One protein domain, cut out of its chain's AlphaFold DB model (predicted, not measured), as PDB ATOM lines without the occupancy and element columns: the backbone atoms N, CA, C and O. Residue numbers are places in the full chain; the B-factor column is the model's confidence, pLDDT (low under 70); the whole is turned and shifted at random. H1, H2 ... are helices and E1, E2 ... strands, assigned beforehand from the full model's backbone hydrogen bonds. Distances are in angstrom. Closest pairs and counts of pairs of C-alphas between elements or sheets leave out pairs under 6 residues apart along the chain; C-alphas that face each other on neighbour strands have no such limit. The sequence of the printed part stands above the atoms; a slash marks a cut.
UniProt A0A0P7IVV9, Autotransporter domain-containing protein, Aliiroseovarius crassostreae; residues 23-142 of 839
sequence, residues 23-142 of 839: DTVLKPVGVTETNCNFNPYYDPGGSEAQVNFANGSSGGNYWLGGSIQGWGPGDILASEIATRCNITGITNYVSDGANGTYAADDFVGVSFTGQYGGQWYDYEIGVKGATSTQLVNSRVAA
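Overview. This is residues 23 to 142 of the 839 residues of the protein "Autotransporter domain-containing protein" of Aliiroseovarius crassostreae (UniProt A0A0P7IVV9). A twisted antiparallel sheet of four long strands, E5 to E8, is partly covered on one face by the hairpin E1 and E2, a partial two-sheet sandwich, with H1 over the other end of that face. A small hairpin, E3 and E4, is beside E2. The 120 printed residues run E1 E2 E3 E4 H1 E5 E6 E7 E8, mostly strand; the four-strand sheet has that order, E5 - E6 - E7 - E8. The whole is compact, radius of gyration of the C-alphas 13.9 A, yet elongated, spanning 44 by 28 by 22 A.

Along the chain. Residues 23 to 37 hold no named element. E1, residues 38 to 43, begins at C-alpha 38 (143.332, 187.207, 186.124). E2 is residues 48 to 53, E3 61 to 64, E4 67 to 70 and H1 78 to 85. E5, residues 88 to 96, measures 20.5 A and bends by 74 degrees at 91; E6, 107 to 116, 24.0 A, bends by 66 degrees at 113. E7, 119 to 128, measures 26.4 A; E8, 134 to 141, 22.5 A, ends at C-alpha 141 (128.976, 193.076, 200.130).

Arrangement. E5 to E8 form a meander, each strand the antiparallel neighbour of the one before: N 91 and O 113 are 2.8 A apart, N 110 and O 125 2.8 A, N 136 and O 126 2.8 A. The sandwich's facing parts are 9.4 A apart, centre to centre; the closest C-alphas of E2 and E6, Val 51 and Gly 109, are 6.1 A apart. In E1 and E2, N 39 and O 52 are 2.7 A apart; in E3 and E4, N 69 and O 62, 2.8 A. The closest C-alphas of E2 and E3, Glu 48 and Leu 64, are 4.6 A apart. H1 is on the four-strand sheet at a height of 8.6 A, over E6 and across the strands, at 67 degrees to E6 on the local plane. In H1 every O i to N i+4 pair is within hydrogen-bond range.

Size, cuts and confidence. The farthest C-alphas, of Gly 65 and Gly 118, are 43.8 A apart. The printed part has no cut and no long link. Mean pLDDT of the printed part is 80.4; 22 residues are under 70: 55 to 61, 65 to 67, 70 to 73, 98 to 104 and 130.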
ATOM      1  N   ASP A  23     152.945 181.574 189.816       87.56
ATOM      2  CA  ASP A  23     152.373 181.740 188.486       87.56
ATOM      3  C   ASP A  23     151.024 181.030 188.532       87.56
ATOM      4  O   ASP A  23     150.955 179.806 188.695       87.56
ATOM      5  N   THR A  24     149.944 181.803 188.563       83.00
ATOM      6  CA  THR A  24     148.607 181.253 188.770       83.00
ATOM      7  C   THR A  24     147.560 182.021 187.984       83.00
ATOM      8  O   THR A  24     147.767 183.147 187.543       83.00
ATOM      9  N   VAL A  25     146.400 181.391 187.831       84.56
ATOM     10  CA  VAL A  25     145.208 182.004 187.259       84.56
ATOM     11  C   VAL A  25     144.150 182.089 188.350       84.56
ATOM     12  O   VAL A  25     143.728 181.077 188.909       84.56
ATOM     13  N   LEU A  26     143.720 183.306 188.653       85.12
ATOM     14  CA  LEU A  26     142.664 183.638 189.591       85.12
ATOM     15  C   LEU A  26     141.390 184.059 188.861       85.12
ATOM     16  O   LEU A  26     141.429 184.688 187.811       85.12
ATOM     17  N   LYS A  27     140.246 183.796 189.482       86.44
ATOM     18  CA  LYS A  27     138.983 184.471 189.159       86.44
ATOM     19  C   LYS A  27     138.582 185.335 190.343       86.44
ATOM     20  O   LYS A  27     138.830 184.878 191.462       86.44
ATOM     21  N   PRO A  28     137.939 186.501 190.156       86.56
ATOM     22  CA  PRO A  28     137.381 187.261 191.265       86.56
ATOM     23  C   PRO A  28     136.539 186.354 192.163       86.56
ATOM     24  O   PRO A  28     135.804 185.494 191.669       86.56
ATOM     25  N   VAL A  29     136.670 186.499 193.481       86.06
ATOM     26  CA  VAL A  29     135.981 185.621 194.437       86.06
ATOM     27  C   VAL A  29     134.485 185.559 194.126       86.06
ATOM     28  O   VAL A  29     133.811 186.577 194.053       86.06
ATOM     29  N   GLY A  30     133.948 184.348 193.959       82.88
ATOM     30  CA  GLY A  30     132.522 184.127 193.696       82.88
ATOM     31  C   GLY A  30     132.081 184.303 192.237       82.88
ATOM     32  O   GLY A  30     130.922 184.018 191.942       82.88
ATOM     33  N   VAL A  31     132.977 184.701 191.332       88.12
ATOM     34  CA  VAL A  31     132.718 184.791 189.888       88.12
ATOM     35  C   VAL A  31     133.016 183.447 189.224       88.12
ATOM     36  O   VAL A  31     134.044 182.816 189.486       88.12
ATOM     37  N   THR A  32     132.100 182.964 188.381       87.06
ATOM     38  CA  THR A  32     132.146 181.586 187.842       87.06
ATOM     39  C   THR A  32     132.525 181.524 186.365       87.06
ATOM     40  O   THR A  32     132.981 180.485 185.872       87.06
ATOM     41  N   GLU A  33     132.417 182.656 185.680       88.56
ATOM     42  CA  GLU A  33     132.610 182.862 184.257       88.56
ATOM     43  C   GLU A  33     133.961 182.300 183.818       88.56
ATOM     44  O   GLU A  33     135.016 182.572 184.397       88.56
ATOM     45  N   THR A  34     133.946 181.450 182.794       80.50
ATOM     46  CA  THR A  34     135.127 180.688 182.357       80.50
ATOM     47  C   THR A  34     136.227 181.578 181.777       80.50
ATOM     48  O   THR A  34     137.397 181.212 181.832       80.50
ATOM     49  N   ASN A  35     135.848 182.759 181.281       83.06
ATOM     50  CA  ASN A  35     136.731 183.722 180.624       83.06
ATOM     51  C   ASN A  35     137.195 184.864 181.548       83.06
ATOM     52  O   ASN A  35     137.956 185.722 181.100       83.06
ATOM     53  N   CYS A  36     136.747 184.889 182.809       86.62
ATOM     54  CA  CYS A  36     137.137 185.888 183.802       86.62
ATOM     55  C   CYS A  36     138.387 185.424 184.557       86.62
ATOM     56  O   CYS A  36     138.312 184.961 185.692       86.62
ATOM     57  N   ASN A  37     139.531 185.494 183.882       88.25
ATOM     58  CA  ASN A  37     140.792 184.959 184.378       88.25
ATOM     59  C   ASN A  37     141.786 186.103 184.560       88.25
ATOM     60  O   ASN A  37     142.182 186.720 183.581       88.25
ATOM     61  N   PHE A  38     142.178 186.384 185.792       88.44
ATOM     62  CA  PHE A  38     143.332 187.207 186.124       88.44
ATOM     63  C   PHE A  38     144.536 186.284 186.270       88.44
ATOM     64  O   PHE A  38     144.454 185.258 186.931       88.44
ATOM     65  N   ASN A  39     145.658 186.637 185.672       87.19
ATOM     66  CA  ASN A  39     146.885 185.863 185.632       87.19
ATOM     67  C   ASN A  39     147.973 186.653 186.372       87.19
ATOM     68  O   ASN A  39     148.779 187.332 185.729       87.19
ATOM     69  N   PRO A  40     147.950 186.650 187.713       87.19
ATOM     70  CA  PRO A  40     149.022 187.204 188.518       87.19
ATOM     71  C   PRO A  40     150.255 186.298 188.475       87.19
ATOM     72  O   PRO A  40     150.182 185.096 188.743       87.19
ATOM     73  N   TYR A  41     151.396 186.906 188.190       84.38
ATOM     74  CA  TYR A  41     152.702 186.264 188.170       84.38
ATOM     75  C   TYR A  41     153.673 187.073 189.024       84.38
ATOM     76  O   TYR A  41     153.702 188.303 188.939       84.38
ATOM     77  N   TYR A  42     154.470 186.381 189.833       85.50
ATOM     78  CA  TYR A  42     155.461 186.975 190.718       85.50
ATOM     79  C   TYR A  42     156.665 186.047 190.896       85.50
ATOM     80  O   TYR A  42     156.532 184.936 191.413       85.50
ATOM     81  N   ASP A  43     157.849 186.521 190.511       84.50
ATOM     82  CA  ASP A  43     159.137 185.865 190.724       84.50
ATOM     83  C   ASP A  43     160.103 186.789 191.492       84.50
ATOM     84  O   ASP A  43     160.702 187.699 190.901       84.50
ATOM     85  N   PRO A  44     160.331 186.535 192.795       76.44
ATOM     86  CA  PRO A  44     161.267 187.320 193.590       76.44
ATOM     87  C   PRO A  44     162.742 187.065 193.245       76.44
ATOM     88  O   PRO A  44     163.578 187.924 193.520       76.44
ATOM     89  N   GLY A  45     163.092 185.915 192.656       74.00
ATOM     90  CA  GLY A  45     164.464 185.603 192.236       74.00
ATOM     91  C   GLY A  45     164.836 186.253 190.901       74.00
ATOM     92  O   GLY A  45     165.981 186.673 190.722       74.00
ATOM     93  N   GLY A  46     163.863 186.373 189.993       72.25
ATOM     94  CA  GLY A  46     163.970 187.057 188.699       72.25
ATOM     95  C   GLY A  46     163.623 188.554 188.712       72.25
ATOM     96  O   GLY A  46     163.879 189.242 187.723       72.25
ATOM     97  N   SER A  47     163.087 189.077 189.825       77.06
ATOM     98  CA  SER A  47     162.533 190.441 189.936       77.06
ATOM     99  C   SER A  47     161.446 190.725 188.888       77.06
ATOM    100  O   SER A  47     161.522 191.720 188.161       77.06
ATOM    101  N   GLU A  48     160.456 189.835 188.796       80.56
ATOM    102  CA  GLU A  48     159.339 189.927 187.848       80.56
ATOM    103  C   GLU A  48     157.986 189.899 188.572       80.56
ATOM    104  O   GLU A  48     157.784 189.114 189.493       80.56
ATOM    105  N   ALA A  49     157.067 190.782 188.179       80.25
ATOM    106  CA  ALA A  49     155.731 190.913 188.759       80.25
ATOM    107  C   ALA A  49     154.759 191.503 187.725       80.25
ATOM    108  O   ALA A  49     155.057 192.548 187.144       80.25
ATOM    109  N   GLN A  50     153.616 190.849 187.506       81.69
ATOM    110  CA  GLN A  50     152.558 191.290 186.586       81.69
ATOM    111  C   GLN A  50     151.191 190.754 186.996       81.69
ATOM    112  O   GLN A  50     151.097 189.678 187.589       81.69
ATOM    113  N   VAL A  51     150.129 191.467 186.619       83.94
ATOM    114  CA  VAL A  51     148.758 190.957 186.684       83.94
ATOM    115  C   VAL A  51     148.077 191.222 185.361       83.94
ATOM    116  O   VAL A  51     147.720 192.349 185.041       83.94
ATOM    117  N   ASN A  52     147.859 190.148 184.613       83.12
ATOM    118  CA  ASN A  52     147.256 190.233 183.294       83.12
ATOM    119  C   ASN A  52     145.838 189.676 183.309       83.12
ATOM    120  O   ASN A  52     145.511 188.828 184.127       83.12
ATOM    121  N   PHE A  53     144.990 190.081 182.378       82.62
ATOM    122  CA  PHE A  53     143.649 189.559 182.206       82.62
ATOM    123  C   PHE A  53     143.566 188.684 180.942       82.62
ATOM    124  O   PHE A  53     143.946 189.078 179.838       82.62
ATOM    125  N   ALA A  54     143.091 187.455 181.135       70.56
ATOM    126  CA  ALA A  54     142.759 186.406 180.172       70.56
ATOM    127  C   ALA A  54     143.880 186.009 179.187       70.56
ATOM    128  O   ALA A  54     143.859 186.386 178.017       70.56
ATOM    129  N   ASN A  55     144.823 185.165 179.634       66.50
ATOM    130  CA  ASN A  55     145.939 184.636 178.821       66.50
ATOM    131  C   ASN A  55     146.779 185.731 178.138       66.50
ATOM    132  O   ASN A  55     147.283 185.551 177.031       66.50
ATOM    133  N   GLY A  56     146.921 186.869 178.814       63.47
ATOM    134  CA  GLY A  56     147.770 187.964 178.375       63.47
ATOM    135  C   GLY A  56     147.111 189.010 177.480       63.47
ATOM    136  O   GLY A  56     147.814 189.699 176.750       63.47
ATOM    137  N   SER A  57     145.777 189.113 177.489       64.00
ATOM    138  CA  SER A  57     145.045 190.037 176.613       64.00
ATOM    139  C   SER A  57     144.990 191.503 177.070       64.00
ATOM    140  O   SER A  57     144.720 192.348 176.224       64.00
ATOM    141  N   SER A  58     145.271 191.802 178.341       65.62
ATOM    142  CA  SER A  58     145.487 193.142 178.938       65.62
ATOM    143  C   SER A  58     146.247 192.975 180.256       65.62
ATOM    144  O   SER A  58     146.225 191.874 180.801       65.62
ATOM    145  N   GLY A  59     146.993 193.969 180.744       64.50
ATOM    146  CA  GLY A  59     147.865 193.734 181.906       64.50
ATOM    147  C   GLY A  59     148.712 194.877 182.452       64.50
ATOM    148  O   GLY A  59     149.468 194.669 183.397       64.50
ATOM    149  N   GLY A  60     148.581 196.085 181.906       67.31
ATOM    150  CA  GLY A  60     149.383 197.221 182.352       67.31
ATOM    151  C   GLY A  60     150.895 196.977 182.224       67.31
ATOM    152  O   GLY A  60     151.371 196.066 181.541       67.31
ATOM    153  N   ASN A  61     151.679 197.839 182.858       66.44
ATOM    154  CA  ASN A  61     153.127 197.674 182.920       66.44
ATOM    155  C   ASN A  61     153.506 196.525 183.867       66.44
ATOM    156  O   ASN A  61     152.843 196.315 184.884       66.44
ATOM    157  N   TYR A  62     154.624 195.853 183.586       74.25
ATOM    158  CA  TYR A  62     155.166 194.792 184.436       74.25
ATOM    159  C   TYR A  62     156.659 194.945 184.726       74.25
ATOM    160  O   TYR A  62     157.374 195.699 184.068       74.25
ATOM    161  N   TRP A  63     157.140 194.201 185.716       71.75
ATOM    162  CA  TRP A  63     158.547 194.143 186.112       71.75
ATOM    163  C   TRP A  63     159.285 193.003 185.412       71.75
ATOM    164  O   TRP A  63     158.772 191.901 185.436       71.75
ATOM    165  N   LEU A  64     160.490 193.212 184.860       76.81
ATOM    166  CA  LEU A  64     161.379 192.122 184.411       76.81
ATOM    167  C   LEU A  64     162.854 192.532 184.522       76.81
ATOM    168  O   LEU A  64     163.260 193.566 183.989       76.81
ATOM    169  N   GLY A  65     163.679 191.725 185.200       69.81
ATOM    170  CA  GLY A  65     165.131 191.944 185.269       69.81
ATOM    171  C   GLY A  65     165.543 193.284 185.897       69.81
ATOM    172  O   GLY A  65     166.588 193.833 185.551       69.81
ATOM    173  N   GLY A  66     164.713 193.833 186.793       68.12
ATOM    174  CA  GLY A  66     164.968 195.101 187.485       68.12
ATOM    175  C   GLY A  66     164.561 196.369 186.721       68.12
ATOM    176  O   GLY A  66     164.945 197.460 187.134       68.12
ATOM    177  N   SER A  67     163.798 196.272 185.626       68.88
ATOM    178  CA  SER A  67     163.233 197.426 184.900       68.88
ATOM    179  C   SER A  67     161.745 197.234 184.592       68.88
ATOM    180  O   SER A  67     161.304 196.099 184.403       68.88
ATOM    181  N   ILE A  68     160.990 198.338 184.502       74.12
ATOM    182  CA  ILE A  68     159.609 198.315 183.998       74.12
ATOM    183  C   ILE A  68     159.646 198.008 182.506       74.12
ATOM    184  O   ILE A  68     160.347 198.678 181.742       74.12
ATOM    185  N   GLN A  69     158.869 197.019 182.094       72.75
ATOM    186  CA  GLN A  69     158.586 196.721 180.704       72.75
ATOM    187  C   GLN A  69     157.121 197.054 180.414       72.75
ATOM    188  O   GLN A  69     156.221 196.739 181.194       72.75
ATOM    189  N   GLY A  70     156.882 197.698 179.275       67.06
ATOM    190  CA  GLY A  70     155.532 197.839 178.745       67.06
ATOM    191  C   GLY A  70     155.136 196.538 178.059       67.06
ATOM    192  O   GLY A  70     155.822 196.102 177.130       67.06
ATOM    193  N   TRP A  71     154.046 195.915 178.498       62.34
ATOM    194  CA  TRP A  71     153.456 194.804 177.764       62.34
ATOM    195  C   TRP A  71     152.479 195.338 176.715       62.34
ATOM    196  O   TRP A  71     151.791 196.331 176.933       62.34
ATOM    197  N   GLY A  72     152.465 194.712 175.538       59.28
ATOM    198  CA  GLY A  72     151.734 195.197 174.361       59.28
ATOM    199  C   GLY A  72     150.231 195.488 174.546       59.28
ATOM    200  O   GLY A  72     149.727 196.343 173.817       59.28
ATOM    201  N   PRO A  73     149.498 194.838 175.467       62.12
ATOM    202  CA  PRO A  73     148.124 195.210 175.772       62.12
ATOM    203  C   PRO A  73     148.040 195.968 177.114       62.12
ATOM    204  O   PRO A  73     148.447 195.437 178.141       62.12
ATOM    205  N   GLY A  74     147.539 197.212 177.084       71.00
ATOM    206  CA  GLY A  74     147.531 198.173 178.208       71.00
ATOM    207  C   GLY A  74     146.709 197.777 179.447       71.00
ATOM    208  O   GLY A  74     146.532 196.597 179.740       71.00
ATOM    209  N   ASP A  75     146.240 198.765 180.215       78.25
ATOM    210  CA  ASP A  75     145.545 198.541 181.495       78.25
ATOM    211  C   ASP A  75     144.287 197.669 181.361       78.25
ATOM    212  O   ASP A  75     143.632 197.627 180.317       78.25
ATOM    213  N   ILE A  76     143.918 197.001 182.453       84.00
ATOM    214  CA  ILE A  76     142.667 196.244 182.545       84.00
ATOM    215  C   ILE A  76     141.506 197.252 182.548       84.00
ATOM    216  O   ILE A  76     141.541 198.244 183.280       84.00
ATOM    217  N   LEU A  77     140.463 197.031 181.738       85.88
ATOM    218  CA  LEU A  77     139.324 197.956 181.627       85.88
ATOM    219  C   LEU A  77     138.073 197.446 182.361       85.88
ATOM    220  O   LEU A  77     137.717 196.270 182.276       85.88
ATOM    221  N   ALA A  78     137.313 198.363 182.974       85.19
ATOM    222  CA  ALA A  78     136.024 198.057 183.610       85.19
ATOM    223  C   ALA A  78     135.038 197.377 182.646       85.19
ATOM    224  O   ALA A  78     134.298 196.475 183.028       85.19
ATOM    225  N   SER A  79     135.047 197.778 181.371       85.00
ATOM    226  CA  SER A  79     134.211 197.183 180.323       85.00
ATOM    227  C   SER A  79     134.603 195.737 179.998       85.00
ATOM    228  O   SER A  79     133.727 194.917 179.709       85.00
ATOM    229  N   GLU A  80     135.891 195.390 180.080       85.81
ATOM    230  CA  GLU A  80     136.376 194.019 179.897       85.81
ATOM    231  C   GLU A  80     135.960 193.133 181.067       85.81
ATOM    232  O   GLU A  80     135.495 192.014 180.848       85.81
ATOM    233  N   ILE A  81     136.051 193.654 182.292       88.50
ATOM    234  CA  ILE A  81     135.562 192.982 183.499       88.50
ATOM    235  C   ILE A  81     134.049 192.787 183.412       88.50
ATOM    236  O   ILE A  81     133.569 191.670 183.586       88.50
ATOM    237  N   ALA A  82     133.290 193.823 183.053       86.31
ATOM    238  CA  ALA A  82     131.842 193.715 182.918       86.31
ATOM    239  C   ALA A  82     131.436 192.641 181.903       86.31
ATOM    240  O   ALA A  82     130.573 191.809 182.178       86.31
ATOM    241  N   THR A  83     132.111 192.605 180.753       87.94
ATOM    242  CA  THR A  83     131.777 191.678 179.666       87.94
ATOM    243  C   THR A  83     132.242 190.249 179.950       87.94
ATOM    244  O   THR A  83     131.525 189.297 179.653       87.94
ATOM    245  N   ARG A  84     133.449 190.063 180.502       88.31
ATOM    246  CA  ARG A  84     134.051 188.729 180.687       88.31
ATOM    247  C   ARG A  84     133.721 188.088 182.031       88.31
ATOM    248  O   ARG A  84     133.727 186.862 182.107       88.31
ATOM    249  N   CYS A  85     133.445 188.893 183.054       90.31
ATOM    250  CA  CYS A  85     133.082 188.456 184.405       90.31
ATOM    251  C   CYS A  85     131.590 188.616 184.714       90.31
ATOM    252  O   CYS A  85     131.171 188.229 185.797       90.31
ATOM    253  N   ASN A  86     130.798 189.188 183.795       90.44
ATOM    254  CA  ASN A  86     129.366 189.444 183.979       90.44
ATOM    255  C   ASN A  86     129.050 190.276 185.240       90.44
ATOM    256  O   ASN A  86     128.061 190.052 185.939       90.44
ATOM    257  N   ILE A  87     129.922 191.238 185.546       90.38
ATOM    258  CA  ILE A  87     129.726 192.187 186.644       90.38
ATOM    259  C   ILE A  87     129.138 193.473 186.057       90.38
ATOM    260  O   ILE A  87     129.762 194.132 185.231       90.38
ATOM    261  N   THR A  88     127.934 193.846 186.476       88.38
ATOM    262  CA  THR A  88     127.209 195.019 185.953       88.38
ATOM    263  C   THR A  88     127.202 196.167 186.958       88.38
ATOM    264  O   THR A  88     127.621 195.994 188.096       88.38
ATOM    265  N   GLY A  89     126.781 197.365 186.543       84.19
ATOM    266  CA  GLY A  89     126.694 198.513 187.452       84.19
ATOM    267  C   GLY A  89     128.035 198.915 188.069       84.19
ATOM    268  O   GLY A  89     128.055 199.344 189.215       84.19
ATOM    269  N   ILE A  90     129.149 198.734 187.346       85.56
ATOM    270  CA  ILE A  90     130.479 199.023 187.885       85.56
ATOM    271  C   ILE A  90     130.599 200.523 188.200       85.56
ATOM    272  O   ILE A  90     130.554 201.361 187.298       85.56
ATOM    273  N   THR A  91     130.767 200.847 189.477       83.56
ATOM    274  CA  THR A  91     131.034 202.186 190.015       83.56
ATOM    275  C   THR A  91     132.345 202.152 190.815       83.56
ATOM    276  O   THR A  91     132.864 201.083 191.125       83.56
ATOM    277  N   ASN A  92     132.944 203.311 191.105       84.06
ATOM    278  CA  ASN A  92     134.206 203.409 191.865       84.06
ATOM    279  C   ASN A  92     135.392 202.595 191.284       84.06
ATOM    280  O   ASN A  92     136.191 202.051 192.040       84.06
ATOM    281  N   TYR A  93     135.503 202.485 189.954       86.19
ATOM    282  CA  TYR A  93     136.536 201.679 189.283       86.19
ATOM    283  C   TYR A  93     137.941 202.295 189.322       86.19
ATOM    284  O   TYR A  93     138.116 203.457 188.948       86.19
ATOM    285  N   VAL A  94     138.941 201.484 189.672       83.50
ATOM    286  CA  VAL A  94     140.373 201.813 189.698       83.50
ATOM    287  C   VAL A  94     141.188 200.643 189.118       83.50
ATOM    288  O   VAL A  94     140.929 199.484 189.436       83.50
ATOM    289  N   SER A  95     142.185 200.940 188.279       83.19
ATOM    290  CA  SER A  95     143.193 199.990 187.772       83.19
ATOM    291  C   SER A  95     144.582 200.555 188.044       83.19
ATOM    292  O   SER A  95     144.805 201.732 187.770       83.19
ATOM    293  N   ASP A  96     145.498 199.725 188.542       78.12
ATOM    294  CA  ASP A  96     146.877 200.099 188.869       78.12
ATOM    295  C   ASP A  96     147.880 199.081 188.302       78.12
ATOM    296  O   ASP A  96     147.693 197.867 188.422       78.12
ATOM    297  N   GLY A  97     148.925 199.577 187.640       73.25
ATOM    298  CA  GLY A  97     149.952 198.795 186.938       73.25
ATOM    299  C   GLY A  97     151.359 199.181 187.399       73.25
ATOM    300  O   GLY A  97     151.511 200.179 188.093       73.25
ATOM    301  N   ALA A  98     152.405 198.451 186.976       67.75
ATOM    302  CA  ALA A  98     153.763 198.705 187.473       67.75
ATOM    303  C   ALA A  98     154.232 200.162 187.233       67.75
ATOM    304  O   ALA A  98     154.418 200.568 186.079       67.75
ATOM    305  N   ASN A  99     154.459 200.951 188.289       65.94
ATOM    306  CA  ASN A  99     154.681 202.404 188.180       65.94
ATOM    307  C   ASN A  99     155.980 202.946 188.833       65.94
ATOM    308  O   ASN A  99     156.220 204.155 188.802       65.94
ATOM    309  N   GLY A 100     156.871 202.085 189.347       67.06
ATOM    310  CA  GLY A 100     158.023 202.518 190.164       67.06
ATOM    311  C   GLY A 100     159.369 201.820 189.926       67.06
ATOM    312  O   GLY A 100     159.858 201.750 188.810       67.06
ATOM    313  N   THR A 101     160.010 201.359 191.005       60.06
ATOM    314  CA  THR A 101     161.007 200.264 191.017       60.06
ATOM    315  C   THR A 101     160.311 199.024 191.581       60.06
ATOM    316  O   THR A 101     159.282 199.189 192.233       60.06
ATOM    317  N   TYR A 102     160.848 197.812 191.400       63.12
ATOM    318  CA  TYR A 102     160.262 196.601 192.001       63.12
ATOM    319  C   TYR A 102     159.941 196.806 193.496       63.12
ATOM    320  O   TYR A 102     158.864 196.461 193.955       63.12
ATOM    321  N   ALA A 103     160.816 197.512 194.220       62.16
ATOM    322  CA  ALA A 103     160.641 197.857 195.627       62.16
ATOM    323  C   ALA A 103     159.909 199.193 195.903       62.16
ATOM    324  O   ALA A 103     160.066 199.741 196.988       62.16
ATOM    325  N   ALA A 104     159.162 199.770 194.961       65.69
ATOM    326  CA  ALA A 104     158.448 201.040 195.181       65.69
ATOM    327  C   ALA A 104     156.961 201.009 194.810       65.69
ATOM    328  O   ALA A 104     156.255 201.954 195.143       65.69
ATOM    329  N   ASP A 105     156.509 199.952 194.145       72.25
ATOM    330  CA  ASP A 105     155.092 199.730 193.861       72.25
ATOM    331  C   ASP A 105     154.427 198.977 195.019       72.25
ATOM    332  O   ASP A 105     155.129 198.213 195.665       72.25
ATOM    333  N   ASP A 106     153.142 199.159 195.316       78.31
ATOM    334  CA  ASP A 106     152.493 198.505 196.473       78.31
ATOM    335  C   ASP A 106     151.303 197.621 196.132       78.31
ATOM    336  O   ASP A 106     150.977 196.699 196.896       78.31
ATOM    337  N   PHE A 107     150.711 197.847 194.965       83.44
ATOM    338  CA  PHE A 107     149.623 197.064 194.429       83.44
ATOM    339  C   PHE A 107     149.650 197.083 192.902       83.44
ATOM    340  O   PHE A 107     149.731 198.129 192.278       83.44
ATOM    341  N   VAL A 108     149.506 195.908 192.297       82.69
ATOM    342  CA  VAL A 108     149.290 195.783 190.851       82.69
ATOM    343  C   VAL A 108     148.005 194.988 190.658       82.69
ATOM    344  O   VAL A 108     147.932 193.834 191.090       82.69
ATOM    345  N   GLY A 109     146.973 195.598 190.065       86.50
ATOM    346  CA  GLY A 109     145.637 195.004 189.951       86.50
ATOM    347  C   GLY A 109     144.491 196.007 189.748       86.50
ATOM    348  O   GLY A 109     144.692 197.116 189.267       86.50
ATOM    349  N   VAL A 110     143.264 195.616 190.109       87.31
ATOM    350  CA  VAL A 110     142.037 196.429 189.965       87.31
ATOM    351  C   VAL A 110     141.182 196.430 191.236       87.31
ATOM    352  O   VAL A 110     141.134 195.425 191.952       87.31
ATOM    353  N   SER A 111     140.447 197.521 191.482       88.75
ATOM    354  CA  SER A 111     139.389 197.599 192.498       88.75
ATOM    355  C   SER A 111     138.144 198.341 191.996       88.75
ATOM    356  O   SER A 111     138.253 199.264 191.194       88.75
ATOM    357  N   PHE A 112     136.943 197.898 192.388       88.06
ATOM    358  CA  PHE A 112     135.669 198.500 191.957       88.06
ATOM    359  C   PHE A 112     134.458 197.992 192.747       88.06
ATOM    360  O   PHE A 112     134.482 196.885 193.275       88.06
ATOM    361  N   THR A 113     133.358 198.744 192.731       86.88
ATOM    362  CA  THR A 113     132.040 198.287 193.192       86.88
ATOM    363  C   THR A 113     131.230 197.799 191.992       86.88
ATOM    364  O   THR A 113     131.200 198.465 190.966       86.88
ATOM    365  N   GLY A 114     130.559 196.652 192.072       87.75
ATOM    366  CA  GLY A 114     129.732 196.146 190.978       87.75
ATOM    367  C   GLY A 114     128.757 195.053 191.399       87.75
ATOM    368  O   GLY A 114     128.909 194.392 192.427       87.75
ATOM    369  N   GLN A 115     127.734 194.850 190.579       87.00
ATOM    370  CA  GLN A 115     126.677 193.881 190.806       87.00
ATOM    371  C   GLN A 115     127.000 192.549 190.127       87.00
ATOM    372  O   GLN A 115     127.235 192.486 188.921       87.00
ATOM    373  N   TYR A 116     126.944 191.464 190.897       87.50
ATOM    374  CA  TYR A 116     127.061 190.101 190.381       87.50
ATOM    375  C   TYR A 116     125.984 189.221 191.014       87.50
ATOM    376  O   TYR A 116     125.848 189.183 192.238       87.50
ATOM    377  N   GLY A 117     125.189 188.539 190.185       82.62
ATOM    378  CA  GLY A 117     124.061 187.729 190.657       82.62
ATOM    379  C   GLY A 117     122.969 188.533 191.380       82.62
ATOM    380  O   GLY A 117     122.303 187.996 192.260       82.62
ATOM    381  N   GLY A 118     122.805 189.820 191.052       79.12
ATOM    382  CA  GLY A 118     121.779 190.694 191.636       79.12
ATOM    383  C   GLY A 118     122.169 191.386 192.950       79.12
ATOM    384  O   GLY A 118     121.426 192.239 193.424       79.12
ATOM    385  N   GLN A 119     123.334 191.077 193.519       83.44
ATOM    386  CA  GLN A 119     123.836 191.673 194.761       83.44
ATOM    387  C   GLN A 119     125.046 192.571 194.469       83.44
ATOM    388  O   GLN A 119     125.823 192.282 193.554       83.44
ATOM    389  N   TRP A 120     125.187 193.656 195.227       85.69
ATOM    390  CA  TRP A 120     126.278 194.622 195.094       85.69
ATOM    391  C   TRP A 120     127.496 194.180 195.903       85.69
ATOM    392  O   TRP A 120     127.356 193.730 197.042       85.69
ATOM    393  N   TYR A 121     128.687 194.308 195.320       88.19
ATOM    394  CA  TYR A 121     129.940 193.983 195.990       88.19
ATOM    395  C   TYR A 121     131.072 194.930 195.614       88.19
ATOM    396  O   TYR A 121     131.154 195.360 194.468       88.19
ATOM    397  N   ASP A 122     131.988 195.143 196.551       88.12
ATOM    398  CA  ASP A 122     133.302 195.734 196.324       88.12
ATOM    399  C   ASP A 122     134.321 194.626 196.038       88.12
ATOM    400  O   ASP A 122     134.413 193.653 196.793       88.12
ATOM    401  N   TYR A 123     135.075 194.762 194.951       89.56
ATOM    402  CA  TYR A 123     136.100 193.831 194.481       89.56
ATOM    403  C   TYR A 123     137.491 194.475 194.560       89.56
ATOM    404  O   TYR A 123     137.646 195.639 194.201       89.56
ATOM    405  N   GLU A 124     138.507 193.703 194.962       90.75
ATOM    406  CA  GLU A 124     139.939 194.051 194.855       90.75
ATOM    407  C   GLU A 124     140.703 192.792 194.392       90.75
ATOM    408  O   GLU A 124     140.689 191.772 195.089       90.75
ATOM    409  N   ILE A 125     141.321 192.826 193.205       89.62
ATOM    410  CA  ILE A 125     142.031 191.686 192.593       89.62
ATOM    411  C   ILE A 125     143.417 192.127 192.117       89.62
ATOM    412  O   ILE A 125     143.511 193.050 191.314       89.62
ATOM    413  N   GLY A 126     144.483 191.452 192.551       88.50
ATOM    414  CA  GLY A 126     145.854 191.795 192.166       88.50
ATOM    415  C   GLY A 126     146.933 191.119 193.010       88.50
ATOM    416  O   GLY A 126     146.711 190.067 193.612       88.50
ATOM    417  N   VAL A 127     148.107 191.742 193.079       85.88
ATOM    418  CA  VAL A 127     149.207 191.380 193.990       85.88
ATOM    419  C   VAL A 127     149.568 192.570 194.875       85.88
ATOM    420  O   VAL A 127     149.506 193.707 194.416       85.88
ATOM    421  N   LYS A 128     149.911 192.321 196.146       86.25
ATOM    422  CA  LYS A 128     150.122 193.372 197.161       86.25
ATOM    423  C   LYS A 128     151.170 192.965 198.204       86.25
ATOM    424  O   LYS A 128     151.167 191.813 198.647       86.25
ATOM    425  N   GLY A 129     152.015 193.902 198.655       80.38
ATOM    426  CA  GLY A 129     152.825 193.780 199.886       80.38
ATOM    427  C   GLY A 129     154.361 193.801 199.739       80.38
ATOM    428  O   GLY A 129     154.907 193.253 198.786       80.38
ATOM    429  N   ALA A 130     155.045 194.350 200.760       69.00
ATOM    430  CA  ALA A 130     156.451 194.808 200.705       69.00
ATOM    431  C   ALA A 130     157.570 193.952 201.246       69.00
ATOM    432  O   ALA A 130     158.721 194.099 200.837       69.00
ATOM    433  N   THR A 131     157.262 193.091 202.195       70.00
ATOM    434  CA  THR A 131     158.231 192.149 202.765       70.00
ATOM    435  C   THR A 131     157.826 190.703 202.500       70.00
ATOM    436  O   THR A 131     158.623 189.782 202.681       70.00
ATOM    437  N   SER A 132     156.580 190.511 202.064       81.62
ATOM    438  CA  SER A 132     155.971 189.243 201.696       81.62
ATOM    439  C   SER A 132     154.829 189.544 200.728       81.62
ATOM    440  O   SER A 132     153.688 189.729 201.149       81.62
ATOM    441  N   THR A 133     155.150 189.687 199.444       83.50
ATOM    442  CA  THR A 133     154.144 189.919 198.402       83.50
ATOM    443  C   THR A 133     153.200 188.722 198.290       83.50
ATOM    444  O   THR A 133     153.644 187.571 198.241       83.50
ATOM    445  N   GLN A 134     151.894 188.994 198.263       86.44
ATOM    446  CA  GLN A 134     150.834 187.987 198.204       86.44
ATOM    447  C   GLN A 134     149.781 188.334 197.153       86.44
ATOM    448  O   GLN A 134     149.646 189.478 196.721       86.44
ATOM    449  N   LEU A 135     149.006 187.321 196.770       87.62
ATOM    450  CA  LEU A 135     147.832 187.475 195.922       87.62
ATOM    451  C   LEU A 135     146.671 188.072 196.722       87.62
ATOM    452  O   LEU A 135     146.336 187.570 197.795       87.62
ATOM    453  N   VAL A 136     146.024 189.095 196.168       86.81
ATOM    454  CA  VAL A 136     144.779 189.664 196.687       86.81
ATOM    455  C   VAL A 136     143.655 189.331 195.727       86.81
ATOM    456  O   VAL A 136     143.749 189.520 194.517       86.81
ATOM    457  N   ASN A 137     142.584 188.795 196.286       90.94
ATOM    458  CA  ASN A 137     141.361 188.510 195.568       90.94
ATOM    459  C   ASN A 137     140.239 188.539 196.598       90.94
ATOM    460  O   ASN A 137     140.021 187.556 197.309       90.94
ATOM    461  N   SER A 138     139.609 189.699 196.755       89.25
ATOM    462  CA  SER A 138     138.598 189.936 197.781       89.25
ATOM    463  C   SER A 138     137.278 190.409 197.174       89.25
ATOM    464  O   SER A 138     137.237 190.979 196.082       89.25
ATOM    465  N   ARG A 139     136.192 190.106 197.892       88.12
ATOM    466  CA  ARG A 139     134.824 190.510 197.570       88.12
ATOM    467  C   ARG A 139     134.063 190.794 198.863       88.12
ATOM    468  O   ARG A 139     133.931 189.889 199.690       88.12
ATOM    469  N   VAL A 140     133.543 192.008 199.021       87.31
ATOM    470  CA  VAL A 140     132.777 192.457 200.202       87.31
ATOM    471  C   VAL A 140     131.396 192.932 199.757       87.31
ATOM    472  O   VAL A 140     131.288 193.537 198.705       87.31
ATOM    473  N   ALA A 141     130.324 192.621 200.492       84.00
ATOM    474  CA  ALA A 141     128.976 193.076 200.130       84.00
ATOM    475  C   ALA A 141     128.833 194.602 200.292       84.00
ATOM    476  O   ALA A 141     129.276 195.146 201.301       84.00
ATOM    477  N   ALA A 142     128.171 195.254 199.334       79.25
ATOM    478  CA  ALA A 142     127.905 196.694 199.311       79.25
ATOM    479  C   ALA A 142     126.388 196.982 199.283       79.25
ATOM    480  O   ALA A 142     125.590 196.114 198.920       79.25
TER     481      ALA A 142